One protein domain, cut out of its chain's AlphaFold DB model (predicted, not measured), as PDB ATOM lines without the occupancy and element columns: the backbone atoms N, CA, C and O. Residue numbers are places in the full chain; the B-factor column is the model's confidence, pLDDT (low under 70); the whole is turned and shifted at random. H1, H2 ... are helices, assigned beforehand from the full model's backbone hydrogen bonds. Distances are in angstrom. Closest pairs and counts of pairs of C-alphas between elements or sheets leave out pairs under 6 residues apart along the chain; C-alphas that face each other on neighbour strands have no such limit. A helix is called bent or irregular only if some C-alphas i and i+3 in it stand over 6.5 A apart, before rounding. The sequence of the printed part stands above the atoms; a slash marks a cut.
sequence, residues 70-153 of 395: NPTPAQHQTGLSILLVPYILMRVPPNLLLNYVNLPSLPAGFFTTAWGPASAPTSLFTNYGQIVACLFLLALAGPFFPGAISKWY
ATOM      1  N   ASN A  70      12.868  21.949   0.284       64.15
ATOM      2  CA  ASN A  70      13.151  21.932   1.725       64.15
ATOM      3  C   ASN A  70      11.903  21.713   2.615       64.15
ATOM      4  O   ASN A  70      11.703  22.456   3.583       64.15
ATOM      5  N   PRO A  71      11.021  20.739   2.300       62.61
ATOM      6  CA  PRO A  71       9.864  20.462   3.129       62.61
ATOM      7  C   PRO A  71      10.328  19.850   4.451       62.61
ATOM      8  O   PRO A  71      11.234  19.016   4.502       62.61
ATOM      9  N   THR A  72       9.660  20.214   5.540       71.10
ATOM     10  CA  THR A  72       9.833  19.480   6.800       71.10
ATOM     11  C   THR A  72       9.437  18.007   6.598       71.10
ATOM     12  O   THR A  72       8.533  17.730   5.801       71.10
ATOM     13  N   PRO A  73      10.038  17.043   7.320       63.51
ATOM     14  CA  PRO A  73       9.638  15.634   7.231       63.51
ATOM     15  C   PRO A  73       8.126  15.432   7.417       63.51
ATOM     16  O   PRO A  73       7.497  14.672   6.679       63.51
ATOM     17  N   ALA A  74       7.522  16.206   8.325       70.51
ATOM     18  CA  ALA A  74       6.080  16.248   8.539       70.51
ATOM     19  C   ALA A  74       5.298  16.732   7.301       70.51
ATOM     20  O   ALA A  74       4.284  16.131   6.940       70.51
ATOM     21  N   GLN A  75       5.757  17.781   6.605       72.04
ATOM     22  CA  GLN A  75       5.145  18.244   5.351       72.04
ATOM     23  C   GLN A  75       5.300  17.215   4.230       72.04
ATOM     24  O   GLN A  75       4.339  16.960   3.505       72.04
ATOM     25  N   HIS A  76       6.464  16.582   4.087       68.74
ATOM     26  CA  HIS A  76       6.650  15.535   3.084       68.74
ATOM     27  C   HIS A  76       5.665  14.370   3.303       68.74
ATOM     28  O   HIS A  76       4.932  13.986   2.389       68.74
ATOM     29  N   GLN A  77       5.548  13.882   4.545       68.60
ATOM     30  CA  GLN A  77       4.583  12.837   4.913       68.60
ATOM     31  C   GLN A  77       3.130  13.273   4.679       68.60
ATOM     32  O   GLN A  77       2.329  12.509   4.134       68.60
ATOM     33  N   THR A  78       2.802  14.518   5.027       76.84
ATOM     34  CA  THR A  78       1.475  15.093   4.785       76.84
ATOM     35  C   THR A  78       1.161  15.130   3.286       76.84
ATOM     36  O   THR A  78       0.094  14.677   2.878       76.84
ATOM     37  N   GLY A  79       2.109  15.553   2.445       72.69
ATOM     38  CA  GLY A  79       1.944  15.603   0.988       72.69
ATOM     39  C   GLY A  79       1.642  14.232   0.375       72.69
ATOM     40  O   GLY A  79       0.698  14.098  -0.404       72.69
ATOM     41  N   LEU A  80       2.367  13.190   0.795       73.43
ATOM     42  CA  LEU A  80       2.098  11.811   0.367       73.43
ATOM     43  C   LEU A  80       0.715  11.321   0.818       73.43
ATOM     44  O   LEU A  80       0.003  10.668   0.053       73.43
ATOM     45  N   SER A  81       0.301  11.650   2.044       79.55
ATOM     46  CA  SER A  81      -1.025  11.269   2.542       79.55
ATOM     47  C   SER A  81      -2.164  11.973   1.789       79.55
ATOM     48  O   SER A  81      -3.186  11.342   1.515       79.55
ATOM     49  N   ILE A  82      -1.967  13.228   1.362       80.98
ATOM     50  CA  ILE A  82      -2.944  14.009   0.584       80.98
ATOM     51  C   ILE A  82      -3.167  13.421  -0.816       80.98
ATOM     52  O   ILE A  82      -4.249  13.580  -1.365       80.98
ATOM     53  N   LEU A  83      -2.208  12.687  -1.388       78.19
ATOM     54  CA  LEU A  83      -2.447  11.909  -2.611       78.19
ATOM     55  C   LEU A  83      -3.354  10.699  -2.335       78.19
ATOM     56  O   LEU A  83      -4.237  10.363  -3.123       78.19
ATOM     57  N   LEU A  84      -3.123  10.011  -1.217       79.54
ATOM     58  CA  LEU A  84      -3.748   8.724  -0.921       79.54
ATOM     59  C   LEU A  84      -5.199   8.857  -0.435       79.54
ATOM     60  O   LEU A  84      -6.029   8.026  -0.812       79.54
ATOM     61  N   VAL A  85      -5.525   9.892   0.354       83.10
ATOM     62  CA  VAL A  85      -6.891  10.112   0.878       83.10
ATOM     63  C   VAL A  85      -7.914  10.254  -0.260       83.10
ATOM     64  O   VAL A  85      -8.849   9.449  -0.313       83.10
ATOM     65  N   PRO A  86      -7.766  11.205  -1.205       79.48
ATOM     66  CA  PRO A  86      -8.738  11.400  -2.276       79.48
ATOM     67  C   PRO A  86      -8.743  10.207  -3.227       79.48
ATOM     68  O   PRO A  86      -9.797   9.823  -3.720       79.48
ATOM     69  N   TYR A  87      -7.590   9.563  -3.421       80.67
ATOM     70  CA  TYR A  87      -7.470   8.370  -4.252       80.67
ATOM     71  C   TYR A  87      -8.303   7.192  -3.721       80.67
ATOM     72  O   TYR A  87      -8.960   6.493  -4.494       80.67
ATOM     73  N   ILE A  88      -8.309   6.960  -2.405       81.03
ATOM     74  CA  ILE A  88      -9.142   5.928  -1.761       81.03
ATOM     75  C   ILE A  88     -10.618   6.328  -1.824       81.03
ATOM     76  O   ILE A  88     -11.453   5.505  -2.208       81.03
ATOM     77  N   LEU A  89     -10.942   7.586  -1.504       79.80
ATOM     78  CA  LEU A  89     -12.318   8.082  -1.541       79.80
ATOM     79  C   LEU A  89     -12.919   7.971  -2.943       79.80
ATOM     80  O   LEU A  89     -14.038   7.490  -3.085       79.80
ATOM     81  N   MET A  90     -12.167   8.334  -3.980       77.25
ATOM     82  CA  MET A  90     -12.650   8.322  -5.358       77.25
ATOM     83  C   MET A  90     -12.642   6.930  -5.998       77.25
ATOM     84  O   MET A  90     -13.149   6.754  -7.096       77.25
ATOM     85  N   ARG A  91     -12.137   5.883  -5.339       75.44
ATOM     86  CA  ARG A  91     -12.241   4.516  -5.880       75.44
ATOM     87  C   ARG A  91     -13.636   3.918  -5.741       75.44
ATOM     88  O   ARG A  91     -14.019   3.089  -6.570       75.44
ATOM     89  N   VAL A  92     -14.391   4.299  -4.713       76.31
ATOM     90  CA  VAL A  92     -15.682   3.673  -4.381       76.31
ATOM     91  C   VAL A  92     -16.848   4.247  -5.210       76.31
ATOM     92  O   VAL A  92     -17.530   3.451  -5.862       76.31
ATOM     93  N   PRO A  93     -17.076   5.578  -5.282       74.01
ATOM     94  CA  PRO A  93     -18.224   6.153  -5.990       74.01
ATOM     95  C   PRO A  93     -18.265   5.841  -7.494       74.01
ATOM     96  O   PRO A  93     -19.318   5.427  -7.974       74.01
ATOM     97  N   PRO A  94     -17.160   5.924  -8.260       66.04
ATOM     98  CA  PRO A  94     -17.150   5.541  -9.672       66.04
ATOM     99  C   PRO A  94     -17.430   4.052  -9.906       66.04
ATOM    100  O   PRO A  94     -18.109   3.689 -10.868       66.04
ATOM    101  N   ASN A  95     -16.955   3.176  -9.013       69.10
ATOM    102  CA  ASN A  95     -17.251   1.744  -9.099       69.10
ATOM    103  C   ASN A  95     -18.725   1.435  -8.791       69.10
ATOM    104  O   ASN A  95     -19.284   0.503  -9.369       69.10
ATOM    105  N   LEU A  96     -19.365   2.245  -7.944       69.23
ATOM    106  CA  LEU A  96     -20.812   2.218  -7.725       69.23
ATOM    107  C   LEU A  96     -21.581   2.800  -8.919       69.23
ATOM    108  O   LEU A  96     -22.605   2.244  -9.313       69.23
ATOM    109  N   LEU A  97     -21.074   3.872  -9.537       67.61
ATOM    110  CA  LEU A  97     -21.696   4.521 -10.693       67.61
ATOM    111  C   LEU A  97     -21.804   3.573 -11.893       67.61
ATOM    112  O   LEU A  97     -22.798   3.620 -12.614       67.61
ATOM    113  N   LEU A  98     -20.855   2.641 -12.051       63.48
ATOM    114  CA  LEU A  98     -20.928   1.548 -13.032       63.48
ATOM    115  C   LEU A  98     -22.197   0.683 -12.900       63.48
ATOM    116  O   LEU A  98     -22.509  -0.057 -13.835       63.48
ATOM    117  N   ASN A  99     -22.922   0.723 -11.776       63.74
ATOM    118  CA  ASN A  99     -24.226   0.065 -11.651       63.74
ATOM    119  C   ASN A  99     -25.333   0.801 -12.425       63.74
ATOM    120  O   ASN A  99     -26.247   0.157 -12.928       63.74
ATOM    121  N   TYR A 100     -25.234   2.127 -12.546       64.99
ATOM    122  CA  TYR A 100     -26.217   2.967 -13.234       64.99
ATOM    123  C   TYR A 100     -25.851   3.214 -14.699       64.99
ATOM    124  O   TYR A 100     -26.728   3.237 -15.558       64.99
ATOM    125  N   VAL A 101     -24.557   3.371 -15.005       62.95
ATOM    126  CA  VAL A 101     -24.100   3.638 -16.374       62.95
ATOM    127  C   VAL A 101     -23.718   2.343 -17.098       62.95
ATOM    128  O   VAL A 101     -22.822   1.595 -16.695       62.95
ATOM    129  N   ASN A 102     -24.380   2.080 -18.226       58.65
ATOM    130  CA  ASN A 102     -24.030   1.008 -19.162       58.65
ATOM    131  C   ASN A 102     -22.872   1.431 -20.088       58.65
ATOM    132  O   ASN A 102     -22.961   1.274 -21.300       58.65
ATOM    133  N   LEU A 103     -21.784   1.984 -19.540       55.06
ATOM    134  CA  LEU A 103     -20.610   2.420 -20.315       55.06
ATOM    135  C   LEU A 103     -19.376   1.563 -19.971       55.06
ATOM    136  O   LEU A 103     -18.552   1.976 -19.156       55.06
ATOM    137  N   PRO A 104     -19.233   0.345 -20.528       54.87
ATOM    138  CA  PRO A 104     -18.234  -0.592 -20.023       54.87
ATOM    139  C   PRO A 104     -16.784  -0.416 -20.533       54.87
ATOM    140  O   PRO A 104     -15.912  -0.970 -19.875       54.87
ATOM    141  N   SER A 105     -16.451   0.309 -21.617       55.43
ATOM    142  CA  SER A 105     -15.043   0.376 -22.118       55.43
ATOM    143  C   SER A 105     -14.462   1.768 -22.338       55.43
ATOM    144  O   SER A 105     -13.352   2.030 -21.877       55.43
ATOM    145  N   LEU A 106     -15.172   2.649 -23.044       55.04
ATOM    146  CA  LEU A 106     -14.620   3.936 -23.490       55.04
ATOM    147  C   LEU A 106     -14.074   4.820 -22.350       55.04
ATOM    148  O   LEU A 106     -12.978   5.357 -22.512       55.04
ATOM    149  N   PRO A 107     -14.734   4.924 -21.177       58.59
ATOM    150  CA  PRO A 107     -14.216   5.773 -20.109       58.59
ATOM    151  C   PRO A 107     -12.921   5.239 -19.477       58.59
ATOM    152  O   PRO A 107     -12.021   6.018 -19.192       58.59
ATOM    153  N   ALA A 108     -12.771   3.925 -19.270       63.88
ATOM    154  CA  ALA A 108     -11.665   3.384 -18.462       63.88
ATOM    155  C   ALA A 108     -10.283   3.604 -19.102       63.88
ATOM    156  O   ALA A 108      -9.335   4.005 -18.420       63.88
ATOM    157  N   GLY A 109     -10.185   3.367 -20.416       63.00
ATOM    158  CA  GLY A 109      -8.979   3.659 -21.189       63.00
ATOM    159  C   GLY A 109      -8.684   5.156 -21.197       63.00
ATOM    160  O   GLY A 109      -7.584   5.552 -20.833       63.00
ATOM    161  N   PHE A 110      -9.695   5.981 -21.490       67.69
ATOM    162  CA  PHE A 110      -9.571   7.439 -21.477       67.69
ATOM    163  C   PHE A 110      -9.050   7.970 -20.135       67.69
ATOM    164  O   PHE A 110      -8.091   8.729 -20.127       67.69
ATOM    165  N   PHE A 111      -9.599   7.526 -19.001       66.53
ATOM    166  CA  PHE A 111      -9.142   7.965 -17.679       66.53
ATOM    167  C   PHE A 111      -7.721   7.496 -17.356       66.53
ATOM    168  O   PHE A 111      -6.941   8.261 -16.794       66.53
ATOM    169  N   THR A 112      -7.355   6.270 -17.739       69.37
ATOM    170  CA  THR A 112      -5.989   5.760 -17.525       69.37
ATOM    171  C   THR A 112      -4.980   6.528 -18.380       69.37
ATOM    172  O   THR A 112      -3.932   6.937 -17.885       69.37
ATOM    173  N   THR A 113      -5.317   6.778 -19.646       71.00
ATOM    174  CA  THR A 113      -4.493   7.565 -20.567       71.00
ATOM    175  C   THR A 113      -4.486   9.045 -20.212       71.00
ATOM    176  O   THR A 113      -3.493   9.686 -20.499       71.00
ATOM    177  N   ALA A 114      -5.525   9.596 -19.579       73.72
ATOM    178  CA  ALA A 114      -5.556  10.988 -19.127       73.72
ATOM    179  C   ALA A 114      -4.745  11.202 -17.839       73.72
ATOM    180  O   ALA A 114      -4.119  12.248 -17.687       73.72
ATOM    181  N   TRP A 115      -4.711  10.214 -16.937       74.85
ATOM    182  CA  TRP A 115      -3.984  10.310 -15.665       74.85
ATOM    183  C   TRP A 115      -2.470  10.505 -15.854       74.85
ATOM    184  O   TRP A 115      -1.867  11.294 -15.133       74.85
ATOM    185  N   GLY A 116      -1.867   9.849 -16.855       73.23
ATOM    186  CA  GLY A 116      -0.439   9.996 -17.170       73.23
ATOM    187  C   GLY A 116      -0.048  11.422 -17.603       73.23
ATOM    188  O   GLY A 116       0.719  12.078 -16.913       73.23
ATOM    189  N   PRO A 117      -0.586  11.967 -18.706       73.24
ATOM    190  CA  PRO A 117      -0.314  13.332 -19.155       73.24
ATOM    191  C   PRO A 117      -0.713  14.402 -18.140       73.24
ATOM    192  O   PRO A 117      -0.079  15.455 -18.086       73.24
ATOM    193  N   ALA A 118      -1.742  14.145 -17.328       75.42
ATOM    194  CA  ALA A 118      -2.162  15.074 -16.290       75.42
ATOM    195  C   ALA A 118      -1.138  15.193 -15.147       75.42
ATOM    196  O   ALA A 118      -1.147  16.214 -14.464       75.42
ATOM    197  N   SER A 119      -0.246  14.214 -14.941       76.43
ATOM    198  CA  SER A 119       0.824  14.320 -13.938       76.43
ATOM    199  C   SER A 119       2.071  15.055 -14.439       76.43
ATOM    200  O   SER A 119       2.849  15.529 -13.610       76.43
ATOM    201  N   ALA A 120       2.221  15.264 -15.754       75.71
ATOM    202  CA  ALA A 120       3.346  15.994 -16.348       75.71
ATOM    203  C   ALA A 120       3.545  17.423 -15.790       75.71
ATOM    204  O   ALA A 120       4.677  17.764 -15.456       75.71
ATOM    205  N   PRO A 121       2.499  18.257 -15.595       76.12
ATOM    206  CA  PRO A 121       2.657  19.601 -15.033       76.12
ATOM    207  C   PRO A 121       3.269  19.618 -13.625       76.12
ATOM    208  O   PRO A 121       3.838  20.632 -13.230       76.12
ATOM    209  N   THR A 122       3.208  18.503 -12.885       76.01
ATOM    210  CA  THR A 122       3.791  18.392 -11.538       76.01
ATOM    211  C   THR A 122       5.298  18.646 -11.535       76.01
ATOM    212  O   THR A 122       5.821  19.173 -10.557       76.01
ATOM    213  N   SER A 123       5.996  18.337 -12.635       71.77
ATOM    214  CA  SER A 123       7.438  18.580 -12.764       71.77
ATOM    215  C   SER A 123       7.796  20.065 -12.860       71.77
ATOM    216  O   SER A 123       8.930  20.443 -12.572       71.77
ATOM    217  N   LEU A 124       6.847  20.906 -13.282       76.23
ATOM    218  CA  LEU A 124       7.054  22.336 -13.504       76.23
ATOM    219  C   LEU A 124       6.811  23.161 -12.242       76.23
ATOM    220  O   LEU A 124       7.260  24.304 -12.156       76.23
ATOM    221  N   PHE A 125       6.089  22.606 -11.270       76.48
ATOM    222  CA  PHE A 125       5.785  23.309 -10.035       76.48
ATOM    223  C   PHE A 125       7.001  23.322  -9.116       76.48
ATOM    224  O   PHE A 125       7.508  22.286  -8.700       76.48
ATOM    225  N   THR A 126       7.439  24.525  -8.761       72.65
ATOM    226  CA  THR A 126       8.553  24.757  -7.833       72.65
ATOM    227  C   THR A 126       8.081  24.974  -6.394       72.65
ATOM    228  O   THR A 126       8.894  25.074  -5.481       72.65
ATOM    229  N   ASN A 127       6.764  25.046  -6.166       78.76
ATOM    230  CA  ASN A 127       6.176  25.289  -4.853       78.76
ATOM    231  C   ASN A 127       5.486  24.034  -4.298       78.76
ATOM    232  O   ASN A 127       4.673  23.408  -4.983       78.76
ATOM    233  N   TYR A 128       5.732  23.724  -3.021       74.58
ATOM    234  CA  TYR A 128       5.103  22.605  -2.312       74.58
ATOM    235  C   TYR A 128       3.568  22.616  -2.411       74.58
ATOM    236  O   TYR A 128       2.962  21.592  -2.721       74.58
ATOM    237  N   GLY A 129       2.932  23.776  -2.215       78.47
ATOM    238  CA  GLY A 129       1.475  23.900  -2.275       78.47
ATOM    239  C   GLY A 129       0.908  23.603  -3.665       78.47
ATOM    240  O   GLY A 129      -0.145  22.982  -3.773       78.47
ATOM    241  N   GLN A 130       1.625  23.981  -4.728       81.40
ATOM    242  CA  GLN A 130       1.219  23.703  -6.110       81.40
ATOM    243  C   GLN A 130       1.332  22.212  -6.443       81.40
ATOM    244  O   GLN A 130       0.405  21.650  -7.024       81.40
ATOM    245  N   ILE A 131       2.425  21.562  -6.024       79.78
ATOM    246  CA  ILE A 131       2.604  20.114  -6.189       79.78
ATOM    247  C   ILE A 131       1.481  19.370  -5.466       79.78
ATOM    248  O   ILE A 131       0.784  18.566  -6.079       79.78
ATOM    249  N   VAL A 132       1.242  19.677  -4.189       80.66
ATOM    250  CA  VAL A 132       0.198  19.012  -3.396       80.66
ATOM    251  C   VAL A 132      -1.198  19.256  -3.976       80.66
ATOM    252  O   VAL A 132      -1.986  18.315  -4.060       80.66
ATOM    253  N   ALA A 133      -1.504  20.474  -4.431       83.45
ATOM    254  CA  ALA A 133      -2.780  20.775  -5.081       83.45
ATOM    255  C   ALA A 133      -2.961  19.987  -6.389       83.45
ATOM    256  O   ALA A 133      -4.029  19.419  -6.621       83.45
ATOM    257  N   CYS A 134      -1.921  19.895  -7.222       83.23
ATOM    258  CA  CYS A 134      -1.957  19.102  -8.449       83.23
ATOM    259  C   CYS A 134      -2.167  17.612  -8.148       83.23
ATOM    260  O   CYS A 134      -3.062  16.993  -8.720       83.23
ATOM    261  N   LEU A 135      -1.420  17.055  -7.190       83.07
ATOM    262  CA  LEU A 135      -1.567  15.666  -6.752       83.07
ATOM    263  C   LEU A 135      -2.965  15.382  -6.189       83.07
ATOM    264  O   LEU A 135      -3.540  14.335  -6.484       83.07
ATOM    265  N   PHE A 136      -3.543  16.317  -5.433       83.24
ATOM    266  CA  PHE A 136      -4.913  16.211  -4.934       83.24
ATOM    267  C   PHE A 136      -5.934  16.161  -6.081       83.24
ATOM    268  O   PHE A 136      -6.801  15.287  -6.097       83.24
ATOM    269  N   LEU A 137      -5.807  17.050  -7.073       81.34
ATOM    270  CA  LEU A 137      -6.679  17.061  -8.253       81.34
ATOM    271  C   LEU A 137      -6.513  15.792  -9.103       81.34
ATOM    272  O   LEU A 137      -7.503  15.226  -9.561       81.34
ATOM    273  N   LEU A 138      -5.282  15.299  -9.260       80.28
ATOM    274  CA  LEU A 138      -4.982  14.038  -9.945       80.28
ATOM    275  C   LEU A 138      -5.582  12.830  -9.230       80.28
ATOM    276  O   LEU A 138      -6.097  11.916  -9.876       80.28
ATOM    277  N   ALA A 139      -5.528  12.824  -7.899       77.30
ATOM    278  CA  ALA A 139      -6.137  11.787  -7.080       77.30
ATOM    279  C   ALA A 139      -7.671  11.825  -7.172       77.30
ATOM    280  O   ALA A 139      -8.308  10.771  -7.220       77.30
ATOM    281  N   LEU A 140      -8.260  13.022  -7.259       74.40
ATOM    282  CA  LEU A 140      -9.696  13.224  -7.454       74.40
ATOM    283  C   LEU A 140     -10.163  12.820  -8.863       74.40
ATOM    284  O   LEU A 140     -11.267  12.316  -9.018       74.40
ATOM    285  N   ALA A 141      -9.318  12.971  -9.881       67.85
ATOM    286  CA  ALA A 141      -9.553  12.439 -11.227       67.85
ATOM    287  C   ALA A 141      -9.263  10.926 -11.334       67.85
ATOM    288  O   ALA A 141      -9.127  10.397 -12.439       67.85
ATOM    289  N   GLY A 142      -9.116  10.249 -10.188       62.59
ATOM    290  CA  GLY A 142      -8.535   8.924 -10.040       62.59
ATOM    291  C   GLY A 142      -9.101   7.835 -10.963       62.59
ATOM    292  O   GLY A 142     -10.211   7.925 -11.491       62.59
ATOM    293  N   PRO A 143      -8.329   6.751 -11.152       60.26
ATOM    294  CA  PRO A 143      -8.598   5.757 -12.174       60.26
ATOM    295  C   PRO A 143      -9.914   5.021 -11.914       60.26
ATOM    296  O   PRO A 143     -10.102   4.384 -10.872       60.26
ATOM    297  N   PHE A 144     -10.775   5.017 -12.935       55.47
ATOM    298  CA  PHE A 144     -11.910   4.106 -13.097       55.47
ATOM    299  C   PHE A 144     -11.381   2.677 -13.317       55.47
ATOM    300  O   PHE A 144     -11.428   2.111 -14.406       55.47
ATOM    301  N   PHE A 145     -10.779   2.110 -12.278       51.81
ATOM    302  CA  PHE A 145     -10.163   0.791 -12.291       51.81
ATOM    303  C   PHE A 145     -11.226  -0.305 -12.084       51.81
ATOM    304  O   PHE A 145     -12.386  -0.012 -11.791       51.81
ATOM    305  N   PRO A 146     -10.829  -1.584 -12.088       48.94
ATOM    306  CA  PRO A 146     -11.095  -2.606 -13.098       48.94
ATOM    307  C   PRO A 146     -12.531  -3.186 -13.033       48.94
ATOM    308  O   PRO A 146     -12.779  -4.322 -13.449       48.94
ATOM    309  N   GLY A 147     -13.497  -2.444 -12.484       53.80
ATOM    310  CA  GLY A 147     -14.901  -2.837 -12.441       53.80
ATOM    311  C   GLY A 147     -15.448  -3.102 -13.840       53.80
ATOM    312  O   GLY A 147     -16.202  -4.058 -14.031       53.80
ATOM    313  N   ALA A 148     -14.954  -2.345 -14.825       54.22
ATOM    314  CA  ALA A 148     -15.161  -2.589 -16.245       54.22
ATOM    315  C   ALA A 148     -14.770  -4.020 -16.646       54.22
ATOM    316  O   ALA A 148     -15.626  -4.756 -17.128       54.22
ATOM    317  N   ILE A 149     -13.534  -4.466 -16.371       56.27
ATOM    318  CA  ILE A 149     -13.041  -5.817 -16.726       56.27
ATOM    319  C   ILE A 149     -13.957  -6.905 -16.151       56.27
ATOM    320  O   ILE A 149     -14.262  -7.892 -16.817       56.27
ATOM    321  N   SER A 150     -14.484  -6.695 -14.942       58.38
ATOM    322  CA  SER A 150     -15.403  -7.651 -14.316       58.38
ATOM    323  C   SER A 150     -16.759  -7.802 -15.026       58.38
ATOM    324  O   SER A 150     -17.433  -8.807 -14.778       58.38
ATOM    325  N   LYS A 151     -17.160  -6.826 -15.862       60.86
ATOM    326  CA  LYS A 151     -18.340  -6.901 -16.741       60.86
ATOM    327  C   LYS A 151     -18.032  -7.597 -18.077       60.86
ATOM    328  O   LYS A 151     -18.917  -8.282 -18.574       60.86
ATOM    329  N   TRP A 152     -16.825  -7.438 -18.635       59.76
ATOM    330  CA  TRP A 152     -16.449  -7.980 -19.955       59.76
ATOM    331  C   TRP A 152     -16.217  -9.491 -19.964       59.76
ATOM    332  O   TRP A 152     -16.540 -10.149 -20.948       59.76
ATOM    333  N   TYR A 153     -15.666 -10.046 -18.881       61.40
ATOM    334  CA  TYR A 153     -15.184 -11.427 -18.877       61.40
ATOM    335  C   TYR A 153     -16.030 -12.362 -18.023       61.40
ATOM    336  O   TYR A 153     -16.523 -12.015 -16.940       61.40
TER     337      TYR A 153
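Overview. This is residues 70 to 153 of the 395 residues of an uncharacterized protein of Paracoccidioides lutzii (strain ATCC MYA-826 / Pb01) (UniProt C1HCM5). The printed part is a loose rod in which three longer helices run lengthwise, H4 between H1 and H3, with two short helices, H2 and H5, toward one end. H3 and H4 make a helical hairpin, and H1 packs along the other side of H4, while part of H3 runs on past the end of H4. The printed part has 84 residues, with five named helices in the order H1, H2, H3, H4, H5 and no named strand, and its class is all helix. It is loose, with a radius of gyration of the C-alphas of 15.1 A, and its C-alphas span 48 by 22 by 18 A.

Arrangement. H1, residues 73 to 89, touches H4, residues 128 to 140, and they run the same way at a shallow tilt of 18 degrees. Their closest C-alphas are those of Tyr 87 and Ala 139, 4.6 A apart. H2, residues 92 to 97, touches no helix; H1 and H2 meet only through their link. H3, residues 106 to 123, touches H4 with residues 115 to 122 alone, and the two form a hairpin, running opposite ways at a shallow tilt of 3 degrees. Their closest C-alphas are those of Thr 122 and Ile 131, 5.7 A apart. H1 and H3 are apart. H5, residues 147 to 152, is close to H2 but not clearly touching, the closest C-alphas being those of Asn 95 and Gly 147, 6.1 A apart. H5 is also close to H3 but not clearly touching, with the C-alphas of Ala 108 and Ala 148 closest at 7.3 A. In H2, H4 and H5 every O i to N i+4 pair is within hydrogen-bond range; in H1 12 of 13 are, and in H3 8 of 14.

Along the chain. H1 begins at C-alpha 73, (9.638, 15.634, 7.231), and is 24.8 A long. It is neither bent nor irregular, but only just: C-alphas 83 and 86 are 6.3 A apart. H2 has six residues. H3, the longest helix with 18 residues, is 28.6 A long and ends at C-alpha 123, (7.438, 18.580, -12.764). It is irregular, but only just: C-alphas 118 and 121 are 6.7 A apart, and its line is a rough one. H4 is 18.3 A long. H5 has six residues and ends at C-alpha 152, (-16.449, -7.980, -19.955).

Size, cuts and confidence. The two C-alphas farthest apart, those of Asn 70 and Tyr 153, are 48.4 A apart. The printed part has no cut. The links H1 to H2 and H3 to H4 are tight, the links H2 to H3 and H4 to H5 are short, and no link is long. The mean pLDDT of the printed part is 70.2, and 37 residues are under 70, among them residues 94 to 112 and 141 to 153.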